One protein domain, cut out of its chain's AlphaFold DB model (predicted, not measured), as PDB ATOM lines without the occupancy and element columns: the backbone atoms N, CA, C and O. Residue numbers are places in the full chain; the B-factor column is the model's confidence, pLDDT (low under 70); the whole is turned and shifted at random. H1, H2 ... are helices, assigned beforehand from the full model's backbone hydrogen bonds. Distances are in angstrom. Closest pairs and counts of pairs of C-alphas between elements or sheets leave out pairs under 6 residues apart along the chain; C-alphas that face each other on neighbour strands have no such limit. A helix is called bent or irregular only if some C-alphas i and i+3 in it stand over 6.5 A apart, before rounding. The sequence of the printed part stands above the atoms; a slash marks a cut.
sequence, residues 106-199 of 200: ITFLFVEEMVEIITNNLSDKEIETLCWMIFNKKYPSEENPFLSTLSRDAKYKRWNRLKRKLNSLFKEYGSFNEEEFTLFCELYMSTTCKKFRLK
ATOM      1  N   ILE A 106     123.892  60.105  92.969       48.81
ATOM      2  CA  ILE A 106     124.070  59.495  94.292       48.81
ATOM      3  C   ILE A 106     122.791  59.626  95.133       48.81
ATOM      4  O   ILE A 106     122.316  58.634  95.685       48.81
ATOM      5  N   THR A 107     122.206  60.826  95.186       59.66
ATOM      6  CA  THR A 107     120.929  61.100  95.868       59.66
ATOM      7  C   THR A 107     119.825  60.211  95.302       59.66
ATOM      8  O   THR A 107     119.072  59.600  96.055       59.66
ATOM      9  N   PHE A 108     119.764  60.088  93.974       65.12
ATOM     10  CA  PHE A 108     118.766  59.266  93.296       65.12
ATOM     11  C   PHE A 108     118.880  57.782  93.658       65.12
ATOM     12  O   PHE A 108     117.894  57.192  94.092       65.12
ATOM     13  N   LEU A 109     120.077  57.196  93.554       57.19
ATOM     14  CA  LEU A 109     120.299  55.778  93.866       57.19
ATOM     15  C   LEU A 109     120.023  55.456  95.336       57.19
ATOM     16  O   LEU A 109     119.427  54.425  95.643       57.19
ATOM     17  N   PHE A 110     120.434  56.337  96.252       71.69
ATOM     18  CA  PHE A 110     120.132  56.169  97.671       71.69
ATOM     19  C   PHE A 110     118.622  56.163  97.918       71.69
ATOM     20  O   PHE A 110     118.105  55.298  98.621       71.69
ATOM     21  N   VAL A 111     117.905  57.115  97.325       78.12
ATOM     22  CA  VAL A 111     116.457  57.207  97.475       78.12
ATOM     23  C   VAL A 111     115.748  55.999  96.860       78.12
ATOM     24  O   VAL A 111     114.828  55.467  97.481       78.12
ATOM     25  N   GLU A 112     116.168  55.552  95.679       76.88
ATOM     26  CA  GLU A 112     115.624  54.369  95.008       76.88
ATOM     27  C   GLU A 112     115.768  53.114  95.883       76.88
ATOM     28  O   GLU A 112     114.788  52.403  96.114       76.88
ATOM     29  N   GLU A 113     116.946  52.907  96.476       74.81
ATOM     30  CA  GLU A 113     117.197  51.828  97.438       74.81
ATOM     31  C   GLU A 113     116.247  51.919  98.647       74.81
ATOM     32  O   GLU A 113     115.687  50.913  99.089       74.81
ATOM     33  N   MET A 114     116.001  53.124  99.174       82.81
ATOM     34  CA  MET A 114     115.067  53.297 100.293       82.81
ATOM     35  C   MET A 114     113.620  52.981  99.890       82.81
ATOM     36  O   MET A 114     112.881  52.389 100.682       82.81
ATOM     37  N   VAL A 115     113.203  53.341  98.672       85.81
ATOM     38  CA  VAL A 115     111.888  52.971  98.123       85.81
ATOM     39  C   VAL A 115     111.762  51.449  98.025       85.81
ATOM     40  O   VAL A 115     110.741  50.895  98.445       85.81
ATOM     41  N   GLU A 116     112.792  50.764  97.532       80.88
ATOM     42  CA  GLU A 116     112.814  49.305  97.413       80.88
ATOM     43  C   GLU A 116     112.734  48.617  98.784       80.88
ATOM     44  O   GLU A 116     111.887  47.742  98.988       80.88
ATOM     45  N   ILE A 117     113.532  49.061  99.761       81.75
ATOM     46  CA  ILE A 117     113.504  48.529 101.132       81.75
ATOM     47  C   ILE A 117     112.100  48.632 101.724       81.75
ATOM     48  O   ILE A 117     111.597  47.652 102.281       81.75
ATOM     49  N   ILE A 118     111.450  49.792 101.607       90.00
ATOM     50  CA  ILE A 118     110.083  49.964 102.108       90.00
ATOM     51  C   ILE A 118     109.136  49.008 101.393       90.00
ATOM     52  O   ILE A 118     108.384  48.293 102.050       90.00
ATOM     53  N   THR A 119     109.175  48.990 100.064       85.75
ATOM     54  CA  THR A 119     108.220  48.224  99.256       85.75
ATOM     55  C   THR A 119     108.342  46.719  99.516       85.75
ATOM     56  O   THR A 119     107.328  46.031  99.559       85.75
ATOM     57  N   ASN A 120     109.551  46.219  99.785       84.00
ATOM     58  CA  ASN A 120     109.800  44.803 100.066       84.00
ATOM     59  C   ASN A 120     109.503  44.389 101.521       84.00
ATOM     60  O   ASN A 120     109.335  43.204 101.796       84.00
ATOM     61  N   ASN A 121     109.447  45.335 102.468       88.19
ATOM     62  CA  ASN A 121     109.286  45.039 103.904       88.19
ATOM     63  C   ASN A 121     107.935  45.481 104.492       88.19
ATOM     64  O   ASN A 121     107.606  45.158 105.647       88.19
ATOM     65  N   LEU A 122     107.149  46.245 103.737       91.94
ATOM     66  CA  LEU A 122     105.812  46.670 104.121       91.94
ATOM     67  C   LEU A 122     104.747  45.844 103.400       91.94
ATOM     68  O   LEU A 122     104.855  45.533 102.222       91.94
ATOM     69  N   SER A 123     103.678  45.529 104.121       91.75
ATOM     70  CA  SER A 123     102.456  44.977 103.532       91.75
ATOM     71  C   SER A 123     101.698  46.034 102.725       91.75
ATOM     72  O   SER A 123     101.824  47.228 102.993       91.75
ATOM     73  N   ASP A 124     100.805  45.613 101.826       89.38
ATOM     74  CA  ASP A 124      99.981  46.527 101.017       89.38
ATOM     75  C   ASP A 124      99.234  47.578 101.857       89.38
ATOM     76  O   ASP A 124      99.198  48.755 101.510       89.38
ATOM     77  N   LYS A 125      98.697  47.183 103.020       89.88
ATOM     78  CA  LYS A 125      98.004  48.101 103.945       89.88
ATOM     79  C   LYS A 125      98.947  49.138 104.559       89.88
ATOM     80  O   LYS A 125      98.531  50.260 104.858       89.88
ATOM     81  N   GLU A 126     100.195  48.759 104.814       93.12
ATOM     82  CA  GLU A 126     101.231  49.656 105.333       93.12
ATOM     83  C   GLU A 126     101.736  50.594 104.233       93.12
ATOM     84  O   GLU A 126     101.875  51.791 104.481       93.12
ATOM     85  N   ILE A 127     101.915  50.083 103.014       92.12
ATOM     86  CA  ILE A 127     102.262  50.873 101.830       92.12
ATOM     87  C   ILE A 127     101.187  51.932 101.564       92.12
ATOM     88  O   ILE A 127     101.513  53.113 101.451       92.12
ATOM     89  N   GLU A 128      99.910  51.543 101.554       92.56
ATOM     90  CA  GLU A 128      98.780  52.462 101.382       92.56
ATOM     91  C   GLU A 128      98.738  53.527 102.494       92.56
ATOM     92  O   GLU A 128      98.484  54.706 102.239       92.56
ATOM     93  N   THR A 129      99.063  53.146 103.734       93.88
ATOM     94  CA  THR A 129      99.160  54.090 104.860       93.88
ATOM     95  C   THR A 129     100.295  55.101 104.665       93.88
ATOM     96  O   THR A 129     100.137  56.273 105.020       93.88
ATOM     97  N   LEU A 130     101.430  54.690 104.089       93.81
ATOM     98  CA  LEU A 130     102.521  55.608 103.762       93.81
ATOM     99  C   LEU A 130     102.134  56.555 102.618       93.81
ATOM    100  O   LEU A 130     102.393  57.753 102.714       93.81
ATOM    101  N   CYS A 131     101.448  56.045 101.593       93.31
ATOM    102  CA  CYS A 131     100.901  56.855 100.504       93.31
ATOM    103  C   CYS A 131      99.930  57.922 101.014       93.31
ATOM    104  O   CYS A 131     100.059  59.088 100.646       93.31
ATOM    105  N   TRP A 132      99.024  57.555 101.928       93.38
ATOM    106  CA  TRP A 132      98.132  58.503 102.596       93.38
ATOM    107  C   TRP A 132      98.912  59.643 103.268       93.38
ATOM    108  O   TRP A 132      98.579  60.814 103.087       93.38
ATOM    109  N   MET A 133      99.971  59.317 104.015       91.94
ATOM    110  CA  MET A 133     100.757  60.324 104.729       91.94
ATOM    111  C   MET A 133     101.545  61.236 103.778       91.94
ATOM    112  O   MET A 133     101.505  62.458 103.929       91.94
ATOM    113  N   ILE A 134     102.239  60.666 102.787       91.31
ATOM    114  CA  ILE A 134     103.001  61.448 101.801       91.31
ATOM    115  C   ILE A 134     102.061  62.367 101.014       91.31
ATOM    116  O   ILE A 134     102.376  63.544 100.830       91.31
ATOM    117  N   PHE A 135     100.883  61.872 100.626       90.19
ATOM    118  CA  PHE A 135      99.886  62.661  99.910       90.19
ATOM    119  C   PHE A 135      99.416  63.871 100.722       90.19
ATOM    120  O   PHE A 135      99.484  64.984 100.218       90.19
ATOM    121  N   ASN A 136      99.045  63.690 101.996       88.38
ATOM    122  CA  ASN A 136      98.638  64.811 102.860       88.38
ATOM    123  C   ASN A 136      99.720  65.886 102.993       88.38
ATOM    124  O   ASN A 136      99.407  67.061 103.154       88.38
ATOM    125  N   LYS A 137     100.996  65.484 102.980       85.06
ATOM    126  CA  LYS A 137     102.111  66.427 103.095       85.06
ATOM    127  C   LYS A 137     102.370  67.170 101.786       85.06
ATOM    128  O   LYS A 137     102.710  68.347 101.830       85.06
ATOM    129  N   LYS A 138     102.232  66.493 100.643       81.75
ATOM    130  CA  LYS A 138     102.534  67.059  99.320       81.75
ATOM    131  C   LYS A 138     101.362  67.845  98.721       81.75
ATOM    132  O   LYS A 138     101.592  68.839  98.044       81.75
ATOM    133  N   TYR A 139     100.132  67.426  99.008       83.62
ATOM    134  CA  TYR A 139      98.893  67.974  98.455       83.62
ATOM    135  C   TYR A 139      97.875  68.262  99.575       83.62
ATOM    136  O   TYR A 139      96.810  67.649  99.623       83.62
ATOM    137  N   PRO A 140      98.182  69.172 100.520       81.06
ATOM    138  CA  PRO A 140      97.345  69.405 101.702       81.06
ATOM    139  C   PRO A 140      95.942  69.946 101.377       81.06
ATOM    140  O   PRO A 140      95.043  69.841 102.207       81.06
ATOM    141  N   SER A 141      95.762  70.531 100.191       80.81
ATOM    142  CA  SER A 141      94.493  71.091  99.713       80.81
ATOM    143  C   SER A 141      93.665  70.111  98.873       80.81
ATOM    144  O   SER A 141      92.541  70.445  98.513       80.81
ATOM    145  N   GLU A 142      94.202  68.934  98.541       83.94
ATOM    146  CA  GLU A 142      93.510  67.927  97.730       83.94
ATOM    147  C   GLU A 142      92.853  66.857  98.606       83.94
ATOM    148  O   GLU A 142      93.351  66.493  99.676       83.94
ATOM    149  N   GLU A 143      91.739  66.302  98.127       83.56
ATOM    150  CA  GLU A 143      91.110  65.166  98.789       83.56
ATOM    151  C   GLU A 143      92.010  63.930  98.683       83.56
ATOM    152  O   GLU A 143      92.432  63.517  97.602       83.56
ATOM    153  N   ASN A 144      92.333  63.339  99.833       86.25
ATOM    154  CA  ASN A 144      93.245  62.209  99.893       86.25
ATOM    155  C   ASN A 144      92.531  60.909  99.485       86.25
ATOM    156  O   ASN A 144      91.661  60.447 100.231       86.25
ATOM    157  N   PRO A 145      92.928  60.267  98.369       86.38
ATOM    158  CA  PRO A 145      92.228  59.091  97.857       86.38
ATOM    159  C   PRO A 145      92.525  57.816  98.661       86.38
ATOM    160  O   PRO A 145      91.842  56.809  98.501       86.38
ATOM    161  N   PHE A 146      93.548  57.825  99.518       88.25
ATOM    162  CA  PHE A 146      93.986  56.645 100.255       88.25
ATOM    163  C   PHE A 146      93.197  56.474 101.555       88.25
ATOM    164  O   PHE A 146      92.899  57.444 102.268       88.25
ATOM    165  N   LEU A 147      92.919  55.217 101.917       88.00
ATOM    166  CA  LEU A 147      92.194  54.872 103.142       88.00
ATOM    167  C   LEU A 147      90.806  55.543 103.244       88.00
ATOM    168  O   LEU A 147      90.350  55.819 104.354       88.00
ATOM    169  N   SER A 148      90.137  55.857 102.129       84.19
ATOM    170  CA  SER A 148      88.857  56.597 102.105       84.19
ATOM    171  C   SER A 148      87.767  55.958 102.979       84.19
ATOM    172  O   SER A 148      86.992  56.665 103.614       84.19
ATOM    173  N   THR A 149      87.789  54.633 103.116       86.00
ATOM    174  CA  THR A 149      86.850  53.839 103.928       86.00
ATOM    175  C   THR A 149      87.075  53.919 105.442       86.00
ATOM    176  O   THR A 149      86.264  53.408 106.214       86.00
ATOM    177  N   LEU A 150      88.177  54.522 105.904       88.81
ATOM    178  CA  LEU A 150      88.531  54.581 107.323       88.81
ATOM    179  C   LEU A 150      88.188  55.928 107.960       88.81
ATOM    180  O   LEU A 150      88.355  56.989 107.360       88.81
ATOM    181  N   SER A 151      87.832  55.892 109.246       91.50
ATOM    182  CA  SER A 151      87.725  57.103 110.061       91.50
ATOM    183  C   SER A 151      89.089  57.767 110.272       91.50
ATOM    184  O   SER A 151      90.146  57.128 110.211       91.50
ATOM    185  N   ARG A 152      89.071  59.066 110.580       88.38
ATOM    186  CA  ARG A 152      90.281  59.858 110.845       88.38
ATOM    187  C   ARG A 152      91.154  59.239 111.945       88.38
ATOM    188  O   ARG A 152      92.358  59.078 111.757       88.38
ATOM    189  N   ASP A 153      90.546  58.797 113.042       92.88
ATOM    190  CA  ASP A 153      91.260  58.159 114.156       92.88
ATOM    191  C   ASP A 153      91.902  56.827 113.763       92.88
ATOM    192  O   ASP A 153      93.025  56.519 114.177       92.88
ATOM    193  N   ALA A 154      91.215  56.034 112.937       91.94
ATOM    194  CA  ALA A 154      91.759  54.780 112.435       91.94
ATOM    195  C   ALA A 154      92.993  55.021 111.547       91.94
ATOM    196  O   ALA A 154      93.985  54.295 111.681       91.94
ATOM    197  N   LYS A 155      92.976  56.073 110.712       92.62
ATOM    198  CA  LYS A 155      94.129  56.489 109.891       92.62
ATOM    199  C   LYS A 155      95.333  56.855 110.764       92.62
ATOM    200  O   LYS A 155      96.414  56.292 110.579       92.62
ATOM    201  N   TYR A 156      95.149  57.695 111.786       92.50
ATOM    202  CA  TYR A 156      96.242  58.074 112.693       92.50
ATOM    203  C   TYR A 156      96.787  56.895 113.505       92.50
ATOM    204  O   TYR A 156      98.003  56.772 113.679       92.50
ATOM    205  N   LYS A 157      95.925  55.981 113.966       93.75
ATOM    206  CA  LYS A 157      96.375  54.759 114.654       93.75
ATOM    207  C   LYS A 157      97.227  53.875 113.741       93.75
ATOM    208  O   LYS A 157      98.242  53.351 114.205       93.75
ATOM    209  N   ARG A 158      96.860  53.723 112.462       94.44
ATOM    210  CA  ARG A 158      97.682  52.999 111.475       94.44
ATOM    211  C   ARG A 158      99.028  53.682 111.255       94.44
ATOM    212  O   ARG A 158     100.057  53.015 111.358       94.44
ATOM    213  N   TRP A 159      99.032  54.998 111.051       94.94
ATOM    214  CA  TRP A 159     100.264  55.769 110.878       94.94
ATOM    215  C   TRP A 159     101.217  55.623 112.068       94.94
ATOM    216  O   TRP A 159     102.396  55.340 111.884       94.94
ATOM    217  N   ASN A 160     100.713  55.725 113.299       93.56
ATOM    218  CA  ASN A 160     101.545  55.605 114.497       93.56
ATOM    219  C   ASN A 160     102.222  54.233 114.624       93.56
ATOM    220  O   ASN A 160     103.355  54.150 115.102       93.56
ATOM    221  N   ARG A 161     101.553  53.156 114.193       93.62
ATOM    222  CA  ARG A 161     102.150  51.810 114.147       93.62
ATOM    223  C   ARG A 161     103.223  51.732 113.066       93.62
ATOM    224  O   ARG A 161     104.336  51.295 113.350       93.62
ATOM    225  N   LEU A 162     102.908  52.223 111.870       94.88
ATOM    226  CA  LEU A 162     103.834  52.228 110.744       94.88
ATOM    227  C   LEU A 162     105.096  53.046 111.041       94.88
ATOM    228  O   LEU A 162     106.199  52.576 110.792       94.88
ATOM    229  N   LYS A 163     104.958  54.222 111.658       91.31
ATOM    230  CA  LYS A 163     106.082  55.087 112.040       91.31
ATOM    231  C   LYS A 163     107.123  54.349 112.888       91.31
ATOM    232  O   LYS A 163     108.318  54.507 112.659       91.31
ATOM    233  N   ARG A 164     106.693  53.508 113.836       90.06
ATOM    234  CA  ARG A 164     107.614  52.698 114.658       90.06
ATOM    235  C   ARG A 164     108.378  51.676 113.815       90.06
ATOM    236  O   ARG A 164     109.574  51.501 114.020       90.06
ATOM    237  N   LYS A 165     107.699  51.042 112.857       90.81
ATOM    238  CA  LYS A 165     108.311  50.082 111.933       90.81
ATOM    239  C   LYS A 165     109.298  50.766 110.986       90.81
ATOM    240  O   LYS A 165     110.414  50.281 110.849       90.81
ATOM    241  N   LEU A 166     108.943  51.924 110.425       89.44
ATOM    242  CA  LEU A 166     109.842  52.734 109.595       89.44
ATOM    243  C   LEU A 166     111.099  53.146 110.369       89.44
ATOM    244  O   LEU A 166     112.204  52.952 109.879       89.44
ATOM    245  N   ASN A 167     110.951  53.617 111.611       85.69
ATOM    246  CA  ASN A 167     112.101  53.940 112.462       85.69
ATOM    247  C   ASN A 167     113.015  52.727 112.695       85.69
ATOM    248  O   ASN A 167     114.228  52.888 112.773       85.69
ATOM    249  N   SER A 168     112.449  51.522 112.812       85.69
ATOM    250  CA  SER A 168     113.241  50.295 112.932       85.69
ATOM    251  C   SER A 168     113.950  49.934 111.626       85.69
ATOM    252  O   SER A 168     115.118  49.563 111.671       85.69
ATOM    253  N   LEU A 169     113.266  50.049 110.483       83.69
ATOM    254  CA  LEU A 169     113.827  49.756 109.158       83.69
ATOM    255  C   LEU A 169     114.988  50.698 108.820       83.69
ATOM    256  O   LEU A 169     116.007  50.261 108.295       83.69
ATOM    257  N   PHE A 170     114.863  51.975 109.183       78.62
ATOM    258  CA  PHE A 170     115.857  53.001 108.866       78.62
ATOM    259  C   PHE A 170     116.879  53.269 109.963       78.62
ATOM    260  O   PHE A 170     117.768  54.097 109.773       78.62
ATOM    261  N   LYS A 171     116.814  52.551 111.091       76.94
ATOM    262  CA  LYS A 171     117.691  52.774 112.252       76.94
ATOM    263  C   LYS A 171     119.177  52.799 111.885       76.94
ATOM    264  O   LYS A 171     119.949  53.537 112.485       76.94
ATOM    265  N   GLU A 172     119.568  51.996 110.901       63.91
ATOM    266  CA  GLU A 172     120.956  51.875 110.459       63.91
ATOM    267  C   GLU A 172     121.309  52.780 109.271       63.91
ATOM    268  O   GLU A 172     122.486  52.887 108.932       63.91
ATOM    269  N   TYR A 173     120.334  53.416 108.615       62.38
ATOM    270  CA  TYR A 173     120.512  54.140 107.345       62.38
ATOM    271  C   TYR A 173     120.695  55.653 107.505       62.38
ATOM    272  O   TYR A 173     121.039  56.325 106.537       62.38
ATOM    273  N   GLY A 174     120.545  56.172 108.724       67.56
ATOM    274  CA  GLY A 174     120.590  57.608 108.987       67.56
ATOM    275  C   GLY A 174     119.263  58.295 108.664       67.56
ATOM    276  O   GLY A 174     118.232  57.645 108.499       67.56
ATOM    277  N   SER A 175     119.291  59.624 108.622       69.94
ATOM    278  CA  SER A 175     118.123  60.457 108.325       69.94
ATOM    279  C   SER A 175     118.239  61.025 106.920       69.94
ATOM    280  O   SER A 175     119.329  61.427 106.522       69.94
ATOM    281  N   PHE A 176     117.110  61.132 106.220       74.44
ATOM    282  CA  PHE A 176     117.045  61.915 104.992       74.44
ATOM    283  C   PHE A 176     117.362  63.384 105.270       74.44
ATOM    284  O   PHE A 176     116.843  63.962 106.234       74.44
ATOM    285  N   ASN A 177     118.156  63.999 104.401       76.69
ATOM    286  CA  ASN A 177     118.139  65.450 104.253       76.69
ATOM    287  C   ASN A 177     116.885  65.898 103.467       76.69
ATOM    288  O   ASN A 177     116.082  65.078 103.016       76.69
ATOM    289  N   GLU A 178     116.676  67.207 103.338       75.06
ATOM    290  CA  GLU A 178     115.471  67.751 102.699       75.06
ATOM    291  C   GLU A 178     115.350  67.384 101.210       75.06
ATOM    292  O   GLU A 178     114.257  67.051 100.742       75.06
ATOM    293  N   GLU A 179     116.468  67.381 100.480       76.38
ATOM    294  CA  GLU A 179     116.511  67.007  99.065       76.38
ATOM    295  C   GLU A 179     116.176  65.520  98.884       76.38
ATOM    296  O   GLU A 179     115.276  65.171  98.119       76.38
ATOM    297  N   GLU A 180     116.838  64.647  99.645       78.00
ATOM    298  CA  GLU A 180     116.603  63.200  99.619       78.00
ATOM    299  C   GLU A 180     115.164  62.860 100.009       78.00
ATOM    300  O   GLU A 180     114.533  62.012  99.383       78.00
ATOM    301  N   PHE A 181     114.614  63.536 101.021       84.81
ATOM    302  CA  PHE A 181     113.235  63.320 101.445       84.81
ATOM    303  C   PHE A 181     112.235  63.732 100.359       84.81
ATOM    304  O   PHE A 181     111.226  63.050 100.150       84.81
ATOM    305  N   THR A 182     112.506  64.836  99.662       83.00
ATOM    306  CA  THR A 182     111.657  65.328  98.569       83.00
ATOM    307  C   THR A 182     111.666  64.347  97.403       83.00
ATOM    308  O   THR A 182     110.597  63.900  96.971       83.00
ATOM    309  N   LEU A 183     112.858  63.924  96.980       81.25
ATOM    310  CA  LEU A 183     113.035  62.941  95.916       81.25
ATOM    311  C   LEU A 183     112.423  61.584  96.296       81.25
ATOM    312  O   LEU A 183     111.778  60.934  95.473       81.25
ATOM    313  N   PHE A 184     112.537  61.180  97.564       88.94
ATOM    314  CA  PHE A 184     111.881  59.984  98.090       88.94
ATOM    315  C   PHE A 184     110.368  60.067  97.953       88.94
ATOM    316  O   PHE A 184     109.745  59.143  97.432       88.94
ATOM    317  N   CYS A 185     109.763  61.181  98.364       87.00
ATOM    318  CA  CYS A 185     108.324  61.369  98.220       87.00
ATOM    319  C   CYS A 185     107.886  61.302  96.749       87.00
ATOM    320  O   CYS A 185     106.832  60.746  96.448       87.00
ATOM    321  N   GLU A 186     108.677  61.844  95.824       85.00
ATOM    322  CA  GLU A 186     108.400  61.820  94.385       85.00
ATOM    323  C   GLU A 186     108.481  60.427  93.772       85.00
ATOM    324  O   GLU A 186     107.522  59.968  93.134       85.00
ATOM    325  N   LEU A 187     109.593  59.735  94.001       82.56
ATOM    326  CA  LEU A 187     109.802  58.382  93.503       82.56
ATOM    327  C   LEU A 187     108.800  57.411  94.121       82.56
ATOM    328  O   LEU A 187     108.159  56.652  93.396       82.56
ATOM    329  N   TYR A 188     108.562  57.489  95.428       88.62
ATOM    330  CA  TYR A 188     107.610  56.612  96.107       88.62
ATOM    331  C   TYR A 188     106.170  56.831  95.617       88.62
ATOM    332  O   TYR A 188     105.433  55.873  95.364       88.62
ATOM    333  N   MET A 189     105.758  58.088  95.413       85.44
ATOM    334  CA  MET A 189     104.428  58.389  94.877       85.44
ATOM    335  C   MET A 189     104.260  57.897  93.439       85.44
ATOM    336  O   MET A 189     103.208  57.350  93.098       85.44
ATOM    337  N   SER A 190     105.278  58.087  92.596       81.50
ATOM    338  CA  SER A 190     105.222  57.751  91.171       81.50
ATOM    339  C   SER A 190     105.338  56.253  90.888       81.50
ATOM    340  O   SER A 190     104.676  55.774  89.971       81.50
ATOM    341  N   THR A 191     106.111  55.510  91.678       78.88
ATOM    342  CA  THR A 191     106.373  54.079  91.444       78.88
ATOM    343  C   THR A 191     105.477  53.166  92.279       78.88
ATOM    344  O   THR A 191     104.984  52.153  91.775       78.88
ATOM    345  N   THR A 192     105.205  53.537  93.533       84.19
ATOM    346  CA  THR A 192     104.482  52.687  94.486       84.19
ATOM    347  C   THR A 192     103.036  53.140  94.647       84.19
ATOM    348  O   THR A 192     102.118  52.360  94.392       84.19
ATOM    349  N   CYS A 193     102.785  54.409  94.983       83.31
ATOM    350  CA  CYS A 193     101.418  54.865  95.273       83.31
ATOM    351  C   CYS A 193     100.505  54.917  94.040       83.31
ATOM    352  O   CYS A 193      99.301  54.677  94.164       83.31
ATOM    353  N   LYS A 194     101.054  55.150  92.838       73.81
ATOM    354  CA  LYS A 194     100.285  55.033  91.582       73.81
ATOM    355  C   LYS A 194      99.649  53.649  91.404       73.81
ATOM    356  O   LYS A 194      98.535  53.574  90.897       73.81
ATOM    357  N   LYS A 195     100.286  52.570  91.881       66.19
ATOM    358  CA  LYS A 195      99.735  51.200  91.796       66.19
ATOM    359  C   LYS A 195      98.442  51.029  92.599       66.19
ATOM    360  O   LYS A 195      97.622  50.187  92.248       66.19
ATOM    361  N   PHE A 196      98.250  51.832  93.645       62.66
ATOM    362  CA  PHE A 196      97.036  51.835  94.465       62.66
ATOM    363  C   PHE A 196      95.955  52.763  93.905       62.66
ATOM    364  O   PHE A 196      94.779  52.442  94.015       62.66
ATOM    365  N   ARG A 197      96.336  53.857  93.230       58.44
ATOM    366  CA  ARG A 197      95.387  54.731  92.512       58.44
ATOM    367  C   ARG A 197      94.706  54.060  91.312       58.44
ATOM    368  O   ARG A 197      93.663  54.535  90.901       58.44
ATOM    369  N   LEU A 198      95.298  53.004  90.745       49.91
ATOM    370  CA  LEU A 198      94.754  52.256  89.599       49.91
ATOM    371  C   LEU A 198      93.943  51.006  89.999       49.91
ATOM    372  O   LEU A 198      93.436  50.309  89.125       49.91
ATOM    373  N   LYS A 199      93.881  50.678  91.296       43.84
ATOM    374  CA  LYS A 199      93.181  49.495  91.834       43.84
ATOM    375  C   LYS A 199      91.898  49.831  92.607       43.84
ATOM    376  O   LYS A 199      91.233  48.907  93.070       43.84
TER     377      LYS A 199
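Overview. This is residues 106 to 199 of the 200 residues of an uncharacterized protein of Desulfurobacterium indicum (UniProt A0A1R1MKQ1). A small helical body is built round H2, which packs between H3 across one side and H4 crossing the other, while H1 packs on H4 at a steep tilt. Residues 149 to 154, of which 152 to 154 belong to H3, stick out at one end. The printed part has 94 residues with four named helices, H1 to H4 in chain order, and no named strand; the class is all helix, and the helix packing is mostly crossed, the touching helices being at no shallow tilt. It is compact, with a radius of gyration of the C-alphas of 13.0 A, and elongated, spanning 38 by 24 by 23 A.

Arrangement. H1, residues 106 to 121, touches H4, residues 178 to 197, closest at the C-alphas of Val 111 and Phe 184, 5.4 A; they run the same way at a steep tilt of 42 degrees. H2, residues 124 to 138, is close to H1 but not clearly touching, the closest C-alphas being Thr 119 and Ile 127, 7.0 A. H2 touches H4, closest at the C-alphas of Cys 131 and Cys 193, 5.6 A, opposite ways at a steep tilt of 53 degrees. H3, residues 152 to 169, touches H2 with residues 155 to 162 alone, about perpendicular at 78 degrees; the closest C-alphas are Thr 129 and Trp 159, 6.3 A. H3 and H4 are apart. Every O i to N i+4 pair is within hydrogen-bond range in H1 and H2, against 13 of 14 in H3 and 12 of 16 in H4.

Along the chain. H1 begins at C-alpha 106 (124.070, 59.495, 94.292) and is 22.8 A long; H2 is 20.8 A and H3 25.7 A. H4, 26.0 A, ends at C-alpha 197 (95.387, 54.731, 92.512), with a kink of 37 degrees near residue 191; it is neither bent nor irregular, but only just: C-alphas 190 and 193 are 6.3 A apart.

Size, cuts and confidence. The C-alphas of Ile 106 and Ser 151 are the two farthest apart, 39.7 A. The printed part has no cut; H2 to H3 is a long link, residues 139 to 151. The mean pLDDT of the printed part is 82.5, with residues 106 to 109, 172 to 175 and 195 to 199 under 70.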